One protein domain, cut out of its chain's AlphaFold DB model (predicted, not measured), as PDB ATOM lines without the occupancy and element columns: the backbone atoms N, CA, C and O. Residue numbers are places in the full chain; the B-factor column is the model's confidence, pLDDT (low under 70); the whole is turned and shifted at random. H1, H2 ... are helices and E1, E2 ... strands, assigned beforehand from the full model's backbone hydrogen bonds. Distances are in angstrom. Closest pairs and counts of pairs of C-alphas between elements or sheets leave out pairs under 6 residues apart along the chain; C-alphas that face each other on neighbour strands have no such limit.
ATOM      1  N   GLU A   4      94.554 252.338 306.527       96.38
ATOM      2  CA  GLU A   4      94.752 251.577 305.295       96.38
ATOM      3  C   GLU A   4      95.461 252.393 304.206       96.38
ATOM      4  O   GLU A   4      96.379 251.878 303.568       96.38
ATOM      5  N   GLU A   5      95.087 253.662 304.014       95.69
ATOM      6  CA  GLU A   5      95.739 254.565 303.055       95.69
ATOM      7  C   GLU A   5      97.216 254.777 303.401       95.69
ATOM      8  O   GLU A   5      98.081 254.672 302.524       95.69
ATOM      9  N   ILE A   6      97.518 254.994 304.685       96.88
ATOM     10  CA  ILE A   6      98.893 255.162 305.169       96.88
ATOM     11  C   ILE A   6      99.712 253.898 304.893       96.88
ATOM     12  O   ILE A   6     100.833 253.982 304.386       96.88
ATOM     13  N   LEU A   7      99.165 252.714 305.195       97.06
ATOM     14  CA  LEU A   7      99.862 251.446 304.963       97.06
ATOM     15  C   LEU A   7     100.088 251.197 303.469       97.06
ATOM     16  O   LEU A   7     101.185 250.796 303.082       97.06
ATOM     17  N   VAL A   8      99.099 251.465 302.613       97.12
ATOM     18  CA  VAL A   8      99.244 251.321 301.154       97.12
ATOM     19  C   VAL A   8     100.345 252.239 300.626       97.12
ATOM     20  O   VAL A   8     101.216 251.778 299.886       97.12
ATOM     21  N   ALA A   9     100.364 253.505 301.050       96.00
ATOM     22  CA  ALA A   9     101.401 254.455 300.656       96.00
ATOM     23  C   ALA A   9     102.796 254.024 301.147       96.00
ATOM     24  O   ALA A   9     103.784 254.122 300.408       96.00
ATOM     25  N   TYR A  10     102.882 253.512 302.377       97.38
ATOM     26  CA  TYR A  10     104.131 253.054 302.979       97.38
ATOM     27  C   TYR A  10     104.688 251.795 302.293       97.38
ATOM     28  O   TYR A  10     105.851 251.785 301.896       97.38
ATOM     29  N   PHE A  11     103.876 250.755 302.086       96.94
ATOM     30  CA  PHE A  11     104.339 249.491 301.495       96.94
ATOM     31  C   PHE A  11     104.403 249.508 299.959       96.94
ATOM     32  O   PHE A  11     105.078 248.664 299.375       96.94
ATOM     33  N   GLY A  12     103.733 250.456 299.294       94.69
ATOM     34  CA  GLY A  12     103.890 250.711 297.854       94.69
ATOM     35  C   GLY A  12     103.328 249.632 296.918       94.69
ATOM     36  O   GLY A  12     103.679 249.607 295.740       94.69
ATOM     37  N   GLY A  13     102.468 248.737 297.411       95.25
ATOM     38  CA  GLY A  13     101.835 247.672 296.623       95.25
ATOM     39  C   GLY A  13     100.386 247.980 296.234       95.25
ATOM     40  O   GLY A  13      99.735 248.847 296.814       95.25
ATOM     41  N   ARG A  14      99.841 247.225 295.267       97.56
ATOM     42  CA  ARG A  14      98.415 247.327 294.912       97.56
ATOM     43  C   ARG A  14      97.543 246.816 296.069       97.56
ATOM     44  O   ARG A  14      97.727 245.660 296.465       97.56
ATOM     45  N   PRO A  15      96.602 247.618 296.597       98.00
ATOM     46  CA  PRO A  15      95.691 247.153 297.630       98.00
ATOM     47  C   PRO A  15      94.706 246.129 297.060       98.00
ATOM     48  O   PRO A  15      94.213 246.275 295.942       98.00
ATOM     49  N   GLN A  16      94.400 245.104 297.847       98.44
ATOM     50  CA  GLN A  16      93.363 244.120 297.551       98.44
ATOM     51  C   GLN A  16      92.412 244.042 298.738       98.44
ATOM     52  O   GLN A  16      92.853 243.953 299.886       98.44
ATOM     53  N   TRP A  17      91.113 244.040 298.458       97.06
ATOM     54  CA  TRP A  17      90.061 244.141 299.463       97.06
ATOM     55  C   TRP A  17      89.228 242.863 299.511       97.06
ATOM     56  O   TRP A  17      88.956 242.249 298.482       97.06
ATOM     57  N   SER A  18      88.814 242.476 300.715       94.44
ATOM     58  CA  SER A  18      87.839 241.409 300.944       94.44
ATOM     59  C   SER A  18      86.651 242.010 301.685       94.44
ATOM     60  O   SER A  18      86.715 242.251 302.894       94.44
ATOM     61  N   GLY A  19      85.579 242.305 300.948       94.56
ATOM     62  CA  GLY A  19      84.523 243.190 301.437       94.56
ATOM     63  C   GLY A  19      85.101 244.571 301.761       94.56
ATOM     64  O   GLY A  19      85.829 245.140 300.955       94.56
ATOM     65  N   ASN A  20      84.839 245.071 302.971       91.12
ATOM     66  CA  ASN A  20      85.286 246.398 303.416       91.12
ATOM     67  C   ASN A  20      86.636 246.386 304.156       91.12
ATOM     68  O   ASN A  20      86.994 247.380 304.781       91.12
ATOM     69  N   LYS A  21      87.364 245.262 304.158       94.12
ATOM     70  CA  LYS A  21      88.654 245.139 304.855       94.12
ATOM     71  C   LYS A  21      89.801 244.981 303.871       94.12
ATOM     72  O   LYS A  21      89.701 244.204 302.916       94.12
ATOM     73  N   LEU A  22      90.899 245.687 304.133       97.12
ATOM     74  CA  LEU A  22      92.123 245.564 303.356       97.12
ATOM     75  C   LEU A  22      92.734 244.194 303.637       97.12
ATOM     76  O   LEU A  22      93.080 243.881 304.767       97.12
ATOM     77  N   TYR A  23      92.844 243.352 302.620       97.00
ATOM     78  CA  TYR A  23      93.310 241.976 302.778       97.00
ATOM     79  C   TYR A  23      94.793 241.816 302.425       97.00
ATOM     80  O   TYR A  23      95.514 241.073 303.096       97.00
ATOM     81  N   LYS A  24      95.266 242.524 301.392       98.00
ATOM     82  CA  LYS A  24      96.673 242.521 300.965       98.00
ATOM     83  C   LYS A  24      97.117 243.881 300.437       98.00
ATOM     84  O   LYS A  24      96.306 244.642 299.915       98.00
ATOM     85  N   ILE A  25      98.423 244.123 300.498       98.44
ATOM     86  CA  ILE A  25      99.121 245.180 299.763       98.44
ATOM     87  C   ILE A  25     100.218 244.501 298.937       98.44
ATOM     88  O   ILE A  25     101.219 244.043 299.485       98.44
ATOM     89  N   GLY A  26     100.012 244.370 297.624       97.88
ATOM     90  CA  GLY A  26     100.833 243.474 296.802       97.88
ATOM     91  C   GLY A  26     100.740 242.034 297.320       97.88
ATOM     92  O   GLY A  26      99.638 241.510 297.494       97.88
ATOM     93  N   ASP A  27     101.885 241.428 297.623       97.38
ATOM     94  CA  ASP A  27     101.965 240.080 298.206       97.38
ATOM     95  C   ASP A  27     101.927 240.075 299.743       97.38
ATOM     96  O   ASP A  27     101.850 239.017 300.373       97.38
ATOM     97  N   LEU A  28     101.936 241.254 300.373       98.38
ATOM     98  CA  LEU A  28     101.949 241.392 301.825       98.38
ATOM     99  C   LEU A  28     100.533 241.217 302.377       98.38
ATOM    100  O   LEU A  28      99.646 242.036 302.133       98.38
ATOM    101  N   LYS A  29     100.323 240.153 303.153       98.06
ATOM    102  CA  LYS A  29      99.062 239.919 303.866       98.06
ATOM    103  C   LYS A  29      98.850 240.977 304.943       98.06
ATOM    104  O   LYS A  29      99.768 241.261 305.710       98.06
ATOM    105  N   VAL A  30      97.634 241.504 305.015       98.31
ATOM    106  CA  VAL A  30      97.188 242.408 306.074       98.31
ATOM    107  C   VAL A  30      96.435 241.609 307.132       98.31
ATOM    108  O   VAL A  30      95.586 240.770 306.824       98.31
ATOM    109  N   GLU A  31      96.768 241.849 308.394       98.06
ATOM    110  CA  GLU A  31      96.190 241.159 309.539       98.06
ATOM    111  C   GLU A  31      95.618 242.164 310.536       98.06
ATOM    112  O   GLU A  31      96.236 243.187 310.852       98.06
ATOM    113  N   TYR A  32      94.444 241.831 311.066       96.31
ATOM    114  CA  TYR A  32      93.723 242.639 312.039       96.31
ATOM    115  C   TYR A  32      93.675 241.930 313.391       96.31
ATOM    116  O   TYR A  32      93.463 240.720 313.459       96.31
ATOM    117  N   SER A  33      93.786 242.706 314.464       93.81
ATOM    118  CA  SER A  33      93.402 242.293 315.812       93.81
ATOM    119  C   SER A  33      92.076 242.972 316.152       93.81
ATOM    120  O   SER A  33      92.028 244.167 316.454       93.81
ATOM    121  N   GLY A  34      90.976 242.226 316.042       93.38
ATOM    122  CA  GLY A  34      89.624 242.784 316.120       93.38
ATOM    123  C   GLY A  34      89.322 243.700 314.929       93.38
ATOM    124  O   GLY A  34      89.239 243.244 313.785       93.38
ATOM    125  N   THR A  35      89.139 244.995 315.194       90.69
ATOM    126  CA  THR A  35      88.878 246.020 314.167       90.69
ATOM    127  C   THR A  35      90.116 246.815 313.761       90.69
ATOM    128  O   THR A  35      90.048 247.545 312.780       90.69
ATOM    129  N   ARG A  36      91.242 246.677 314.473       93.56
ATOM    130  CA  ARG A  36      92.468 247.441 314.200       93.56
ATOM    131  C   ARG A  36      93.471 246.622 313.405       93.56
ATOM    132  O   ARG A  36      93.620 245.423 313.645       93.56
ATOM    133  N   LEU A  37      94.183 247.285 312.500       95.81
ATOM    134  CA  LEU A  37      95.330 246.712 311.803       95.81
ATOM    135  C   LEU A  37      96.413 246.373 312.831       95.81
ATOM    136  O   LEU A  37      96.631 247.112 313.785       95.81
ATOM    137  N   TYR A  38      97.077 245.236 312.681       96.44
ATOM    138  CA  TYR A  38      98.121 244.809 313.618       96.44
ATOM    139  C   TYR A  38      99.410 244.403 312.904       96.44
ATOM    140  O   TYR A  38     100.501 244.561 313.461       96.44
ATOM    141  N   LYS A  39      99.316 243.906 311.667       98.00
ATOM    142  CA  LYS A  39     100.486 243.469 310.907       98.00
ATOM    143  C   LYS A  39     100.251 243.568 309.403       98.00
ATOM    144  O   LYS A  39      99.143 243.319 308.934       98.00
ATOM    145  N   VAL A  40     101.304 243.889 308.656       98.44
ATOM    146  CA  VAL A  40     101.337 243.789 307.190       98.44
ATOM    147  C   VAL A  40     102.616 243.080 306.776       98.44
ATOM    148  O   VAL A  40     103.701 243.582 307.038       98.44
ATOM    149  N   GLY A  41     102.513 241.900 306.166       97.81
ATOM    150  CA  GLY A  41     103.685 241.172 305.661       97.81
ATOM    151  C   GLY A  41     104.782 240.929 306.707       97.81
ATOM    152  O   GLY A  41     105.960 240.948 306.376       97.81
ATOM    153  N   GLY A  42     104.413 240.765 307.982       97.06
ATOM    154  CA  GLY A  42     105.364 240.631 309.092       97.06
ATOM    155  C   GLY A  42     105.688 241.934 309.832       97.06
ATOM    156  O   GLY A  42     106.011 241.876 311.019       97.06
ATOM    157  N   ALA A  43     105.521 243.097 309.199       98.06
ATOM    158  CA  ALA A  43     105.741 244.398 309.826       98.06
ATOM    159  C   ALA A  43     104.666 244.691 310.879       98.06
ATOM    160  O   ALA A  43     103.473 244.725 310.572       98.06
ATOM    161  N   LYS A  44     105.094 244.912 312.124       98.25
ATOM    162  CA  LYS A  44     104.198 245.211 313.248       98.25
ATOM    163  C   LYS A  44     103.627 246.623 313.131       98.25
ATOM    164  O   LYS A  44     104.371 247.568 312.871       98.25
ATOM    165  N   ILE A  45     102.333 246.760 313.392       98.38
ATOM    166  CA  ILE A  45     101.632 248.039 313.456       98.38
ATOM    167  C   ILE A  45     101.320 248.373 314.912       98.38
ATOM    168  O   ILE A  45     100.811 247.535 315.660       98.38
ATOM    169  N   GLU A  46     101.642 249.595 315.328       98.19
ATOM    170  CA  GLU A  46     101.441 250.049 316.703       98.19
ATOM    171  C   GLU A  46     100.676 251.368 316.729       98.19
ATOM    172  O   GLU A  46     100.908 252.260 315.912       98.19
ATOM    173  N   TYR A  47      99.795 251.500 317.716       97.69
ATOM    174  CA  TYR A  47      98.929 252.656 317.905       97.69
ATOM    175  C   TYR A  47      99.243 253.364 319.217       97.69
ATOM    176  O   TYR A  47      99.593 252.730 320.211       97.69
ATOM    177  N   SER A  48      99.044 254.680 319.233       96.12
ATOM    178  CA  SER A  48      98.995 255.488 320.450       96.12
ATOM    179  C   SER A  48      97.619 256.143 320.509       96.12
ATOM    180  O   SER A  48      97.269 256.980 319.673       96.12
ATOM    181  N   GLY A  49      96.783 255.669 321.435       94.62
ATOM    182  CA  GLY A  49      95.355 255.980 321.444       94.62
ATOM    183  C   GLY A  49      94.663 255.480 320.169       94.62
ATOM    184  O   GLY A  49      94.605 254.273 319.917       94.62
ATOM    185  N   ASN A  50      94.145 256.421 319.374       92.06
ATOM    186  CA  ASN A  50      93.435 256.158 318.116       92.06
ATOM    187  C   ASN A  50      94.257 256.500 316.863       92.06
ATOM    188  O   ASN A  50      93.716 256.441 315.769       92.06
ATOM    189  N   LYS A  51      95.537 256.872 317.005       94.75
ATOM    190  CA  LYS A  51      96.404 257.197 315.864       94.75
ATOM    191  C   LYS A  51      97.465 256.130 315.648       94.75
ATOM    192  O   LYS A  51      98.069 255.647 316.614       94.75
ATOM    193  N   LEU A  52      97.724 255.819 314.380       97.19
ATOM    194  CA  LEU A  52      98.884 255.043 313.958       97.19
ATOM    195  C   LEU A  52     100.159 255.712 314.485       97.19
ATOM    196  O   LEU A  52     100.391 256.899 314.255       97.19
ATOM    197  N   TYR A  53     100.966 254.967 315.231       97.94
ATOM    198  CA  TYR A  53     102.113 255.505 315.963       97.94
ATOM    199  C   TYR A  53     103.443 254.984 315.425       97.94
ATOM    200  O   TYR A  53     104.393 255.765 315.304       97.94
ATOM    201  N   LYS A  54     103.508 253.689 315.093       98.38
ATOM    202  CA  LYS A  54     104.667 253.077 314.440       98.38
ATOM    203  C   LYS A  54     104.267 252.048 313.391       98.38
ATOM    204  O   LYS A  54     103.297 251.312 313.576       98.38
ATOM    205  N   ILE A  55     105.085 251.957 312.346       98.19
ATOM    206  CA  ILE A  55     105.079 250.872 311.363       98.19
ATOM    207  C   ILE A  55     106.462 250.234 311.397       98.19
ATOM    208  O   ILE A  55     107.458 250.896 311.143       98.19
ATOM    209  N   ASN A  56     106.538 248.955 311.754       97.62
ATOM    210  CA  ASN A  56     107.793 248.211 311.866       97.62
ATOM    211  C   ASN A  56     108.877 248.907 312.719       97.62
ATOM    212  O   ASN A  56     110.060 248.870 312.395       97.62
ATOM    213  N   GLY A  57     108.469 249.582 313.796       98.06
ATOM    214  CA  GLY A  57     109.373 250.353 314.655       98.06
ATOM    215  C   GLY A  57     109.653 251.784 314.180       98.06
ATOM    216  O   GLY A  57     110.098 252.602 314.987       98.06
ATOM    217  N   GLU A  58     109.324 252.130 312.934       98.44
ATOM    218  CA  GLU A  58     109.465 253.486 312.411       98.44
ATOM    219  C   GLU A  58     108.347 254.395 312.910       98.44
ATOM    220  O   GLU A  58     107.165 254.058 312.847       98.44
ATOM    221  N   ARG A  59     108.722 255.572 313.413       98.38
ATOM    222  CA  ARG A  59     107.789 256.556 313.962       98.38
ATOM    223  C   ARG A  59     106.948 257.183 312.854       98.38
ATOM    224  O   ARG A  59     107.511 257.703 311.897       98.38
ATOM    225  N   VAL A  60     105.629 257.199 313.046       98.38
ATOM    226  CA  VAL A  60     104.681 257.965 312.229       98.38
ATOM    227  C   VAL A  60     104.537 259.371 312.811       98.38
ATOM    228  O   VAL A  60     104.250 259.537 314.002       98.38
ATOM    229  N   GLU A  61     104.734 260.384 311.972       98.19
ATOM    230  CA  GLU A  61     104.595 261.795 312.317       98.19
ATOM    231  C   GLU A  61     103.401 262.411 311.580       98.19
ATOM    232  O   GLU A  61     103.250 262.289 310.361       98.19
ATOM    233  N   TRP A  62     102.547 263.084 312.350       97.38
ATOM    234  CA  TRP A  62     101.270 263.619 311.896       97.38
ATOM    235  C   TRP A  62     101.280 265.146 311.893       97.38
ATOM    236  O   TRP A  62     101.785 265.763 312.830       97.38
ATOM    237  N   SER A  63     100.638 265.737 310.888       96.00
ATOM    238  CA  SER A  63     100.237 267.142 310.860       96.00
ATOM    239  C   SER A  63      98.714 267.186 310.752       96.00
ATOM    240  O   SER A  63      98.131 266.848 309.723       96.00
ATOM    241  N   GLY A  64      98.039 267.490 311.864       94.94
ATOM    242  CA  GLY A  64      96.584 267.346 311.961       94.94
ATOM    243  C   GLY A  64      96.129 265.891 311.770       94.94
ATOM    244  O   GLY A  64      96.413 265.031 312.616       94.94
ATOM    245  N   ASN A  65      95.411 265.638 310.670       93.94
ATOM    246  CA  ASN A  65      94.854 264.332 310.283       93.94
ATOM    247  C   ASN A  65      95.585 263.679 309.097       93.94
ATOM    248  O   ASN A  65      95.122 262.664 308.574       93.94
ATOM    249  N   GLU A  66      96.718 264.250 308.691       96.12
ATOM    250  CA  GLU A  66      97.553 263.747 307.605       96.12
ATOM    251  C   GLU A  66      98.901 263.271 308.151       96.12
ATOM    252  O   GLU A  66      99.467 263.867 309.077       96.12
ATOM    253  N   VAL A  67      99.416 262.184 307.581       97.62
ATOM    254  CA  VAL A  67     100.778 261.712 307.843       97.62
ATOM    255  C   VAL A  67     101.701 262.373 306.841       97.62
ATOM    256  O   VAL A  67     101.483 262.263 305.641       97.62
ATOM    257  N   TYR A  68     102.745 263.035 307.331       97.50
ATOM    258  CA  TYR A  68     103.729 263.693 306.466       97.50
ATOM    259  C   TYR A  68     105.088 262.987 306.480       97.50
ATOM    260  O   TYR A  68     105.940 263.237 305.624       97.50
ATOM    261  N   LYS A  69     105.329 262.109 307.463       98.19
ATOM    262  CA  LYS A  69     106.597 261.394 307.595       98.19
ATOM    263  C   LYS A  69     106.446 260.085 308.364       98.19
ATOM    264  O   LYS A  69     105.732 260.019 309.362       98.19
ATOM    265  N   ILE A  70     107.157 259.057 307.909       98.31
ATOM    266  CA  ILE A  70     107.319 257.774 308.602       98.31
ATOM    267  C   ILE A  70     108.792 257.384 308.516       98.31
ATOM    268  O   ILE A  70     109.333 257.285 307.416       98.31
ATOM    269  N   GLY A  71     109.458 257.226 309.662       97.50
ATOM    270  CA  GLY A  71     110.898 256.951 309.685       97.50
ATOM    271  C   GLY A  71     111.683 258.051 308.962       97.50
ATOM    272  O   GLY A  71     111.615 259.220 309.340       97.50
ATOM    273  N   SER A  72     112.415 257.698 307.906       96.25
ATOM    274  CA  SER A  72     113.107 258.659 307.032       96.25
ATOM    275  C   SER A  72     112.299 259.087 305.800       96.25
ATOM    276  O   SER A  72     112.729 259.984 305.073       96.25
ATOM    277  N   ARG A  73     111.139 258.471 305.544       95.25
ATOM    278  CA  ARG A  73     110.318 258.716 304.352       95.25
ATOM    279  C   ARG A  73     109.331 259.856 304.578       95.25
ATOM    280  O   ARG A  73     108.634 259.880 305.589       95.25
ATOM    281  N   ARG A  74     109.245 260.772 303.614       94.50
ATOM    282  CA  ARG A  74     108.243 261.849 303.568       94.50
ATOM    283  C   ARG A  74     107.132 261.504 302.576       94.50
ATOM    284  O   ARG A  74     107.398 260.787 301.608       94.50
ATOM    285  N   PHE A  75     105.931 261.992 302.862       88.62
ATOM    286  CA  PHE A  75     104.703 261.786 302.092       88.62
ATOM    287  C   PHE A  75     104.200 263.116 301.541       88.62
ATOM    288  O   PHE A  75     104.440 264.147 302.212       88.62
TER     289      PHE A  75
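This is residues 4 to 75 of the 75 residues of an uncharacterized protein of Firmicutes bacterium CAG:631 (UniProt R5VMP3). One antiparallel sheet of eight strands curls like part of a barrel, an open horseshoe, round the short helix H1, which sits in its hollow; the edge strands E1 and E8 are apart, and the ring is not closed. The printed part has 72 residues, with H1 first and then E1 to E8, the strands following one another across the sheet in chain order. The class is mostly strand. The whole is compact, with a radius of gyration of the C-alphas of 11.6 A, and rounded, spanning 30 by 24 by 21 A.

Find C-alpha 15 at (95.691, 247.153, 297.630), where E1, residues 15 to 18, begins. Read on through E2, residues 21 to 25; E3, 28 to 33, 16.4 A long; E4, 36 to 40; E5, 43 to 48, 16.8 A; E6, 51 to 55; and E7, 58 to 63, 16.6 A. E8, residues 66 to 70, ends at C-alpha 70, (107.319, 257.774, 308.602). Then go back to C-alpha 4 at (94.752, 251.577, 305.295), from which H1 runs 10.5 A to residue 11.

The strands E1 to E8 form a meander, each strand the antiparallel neighbour of the one before, and each such pair is a hairpin. Look first at E4 and E5, at 152 degrees between their directions, where N 45 and O 38 are 2.9 A apart, within hydrogen-bond range. Going toward one edge, find N 31 and O 39 at 2.8 A for E3 and E4, N 30 and O 23 at 2.9 A for E2 and E3, and N 16 and O 24 at 2.9 A for E1 and E2. Toward the other, find N 53 and O 46 at 2.8 A for E5 and E6, N 60 and O 53 at 2.9 A for E6 and E7, and N 61 and O 69 at 2.8 A for E7 and E8. The pairing is staggered: E5 pairs with E4 over residues 43 to 44 and with E6 over residues 45 to 48. H1 is on the sheet, which curls round it. The closest C-alphas of H1 and E2 are those of Val 8 and Ile 25, 6.3 A apart; those of H1 and E8 are Ile 6 and Val 67, 7.3 A. In H1 every O i to N i+4 pair is within hydrogen-bond range.

The two C-alphas farthest apart are those of Gly 19 and Ser 72, at 33.0 A. The sheet is strongly twisted. The printed part has no cut, and each link between named elements is tight. After E8, residues 73 to 74 pair antiparallel with residues 69 to 70. The mean pLDDT of the printed part is 96.5, and no printed residue is under 70.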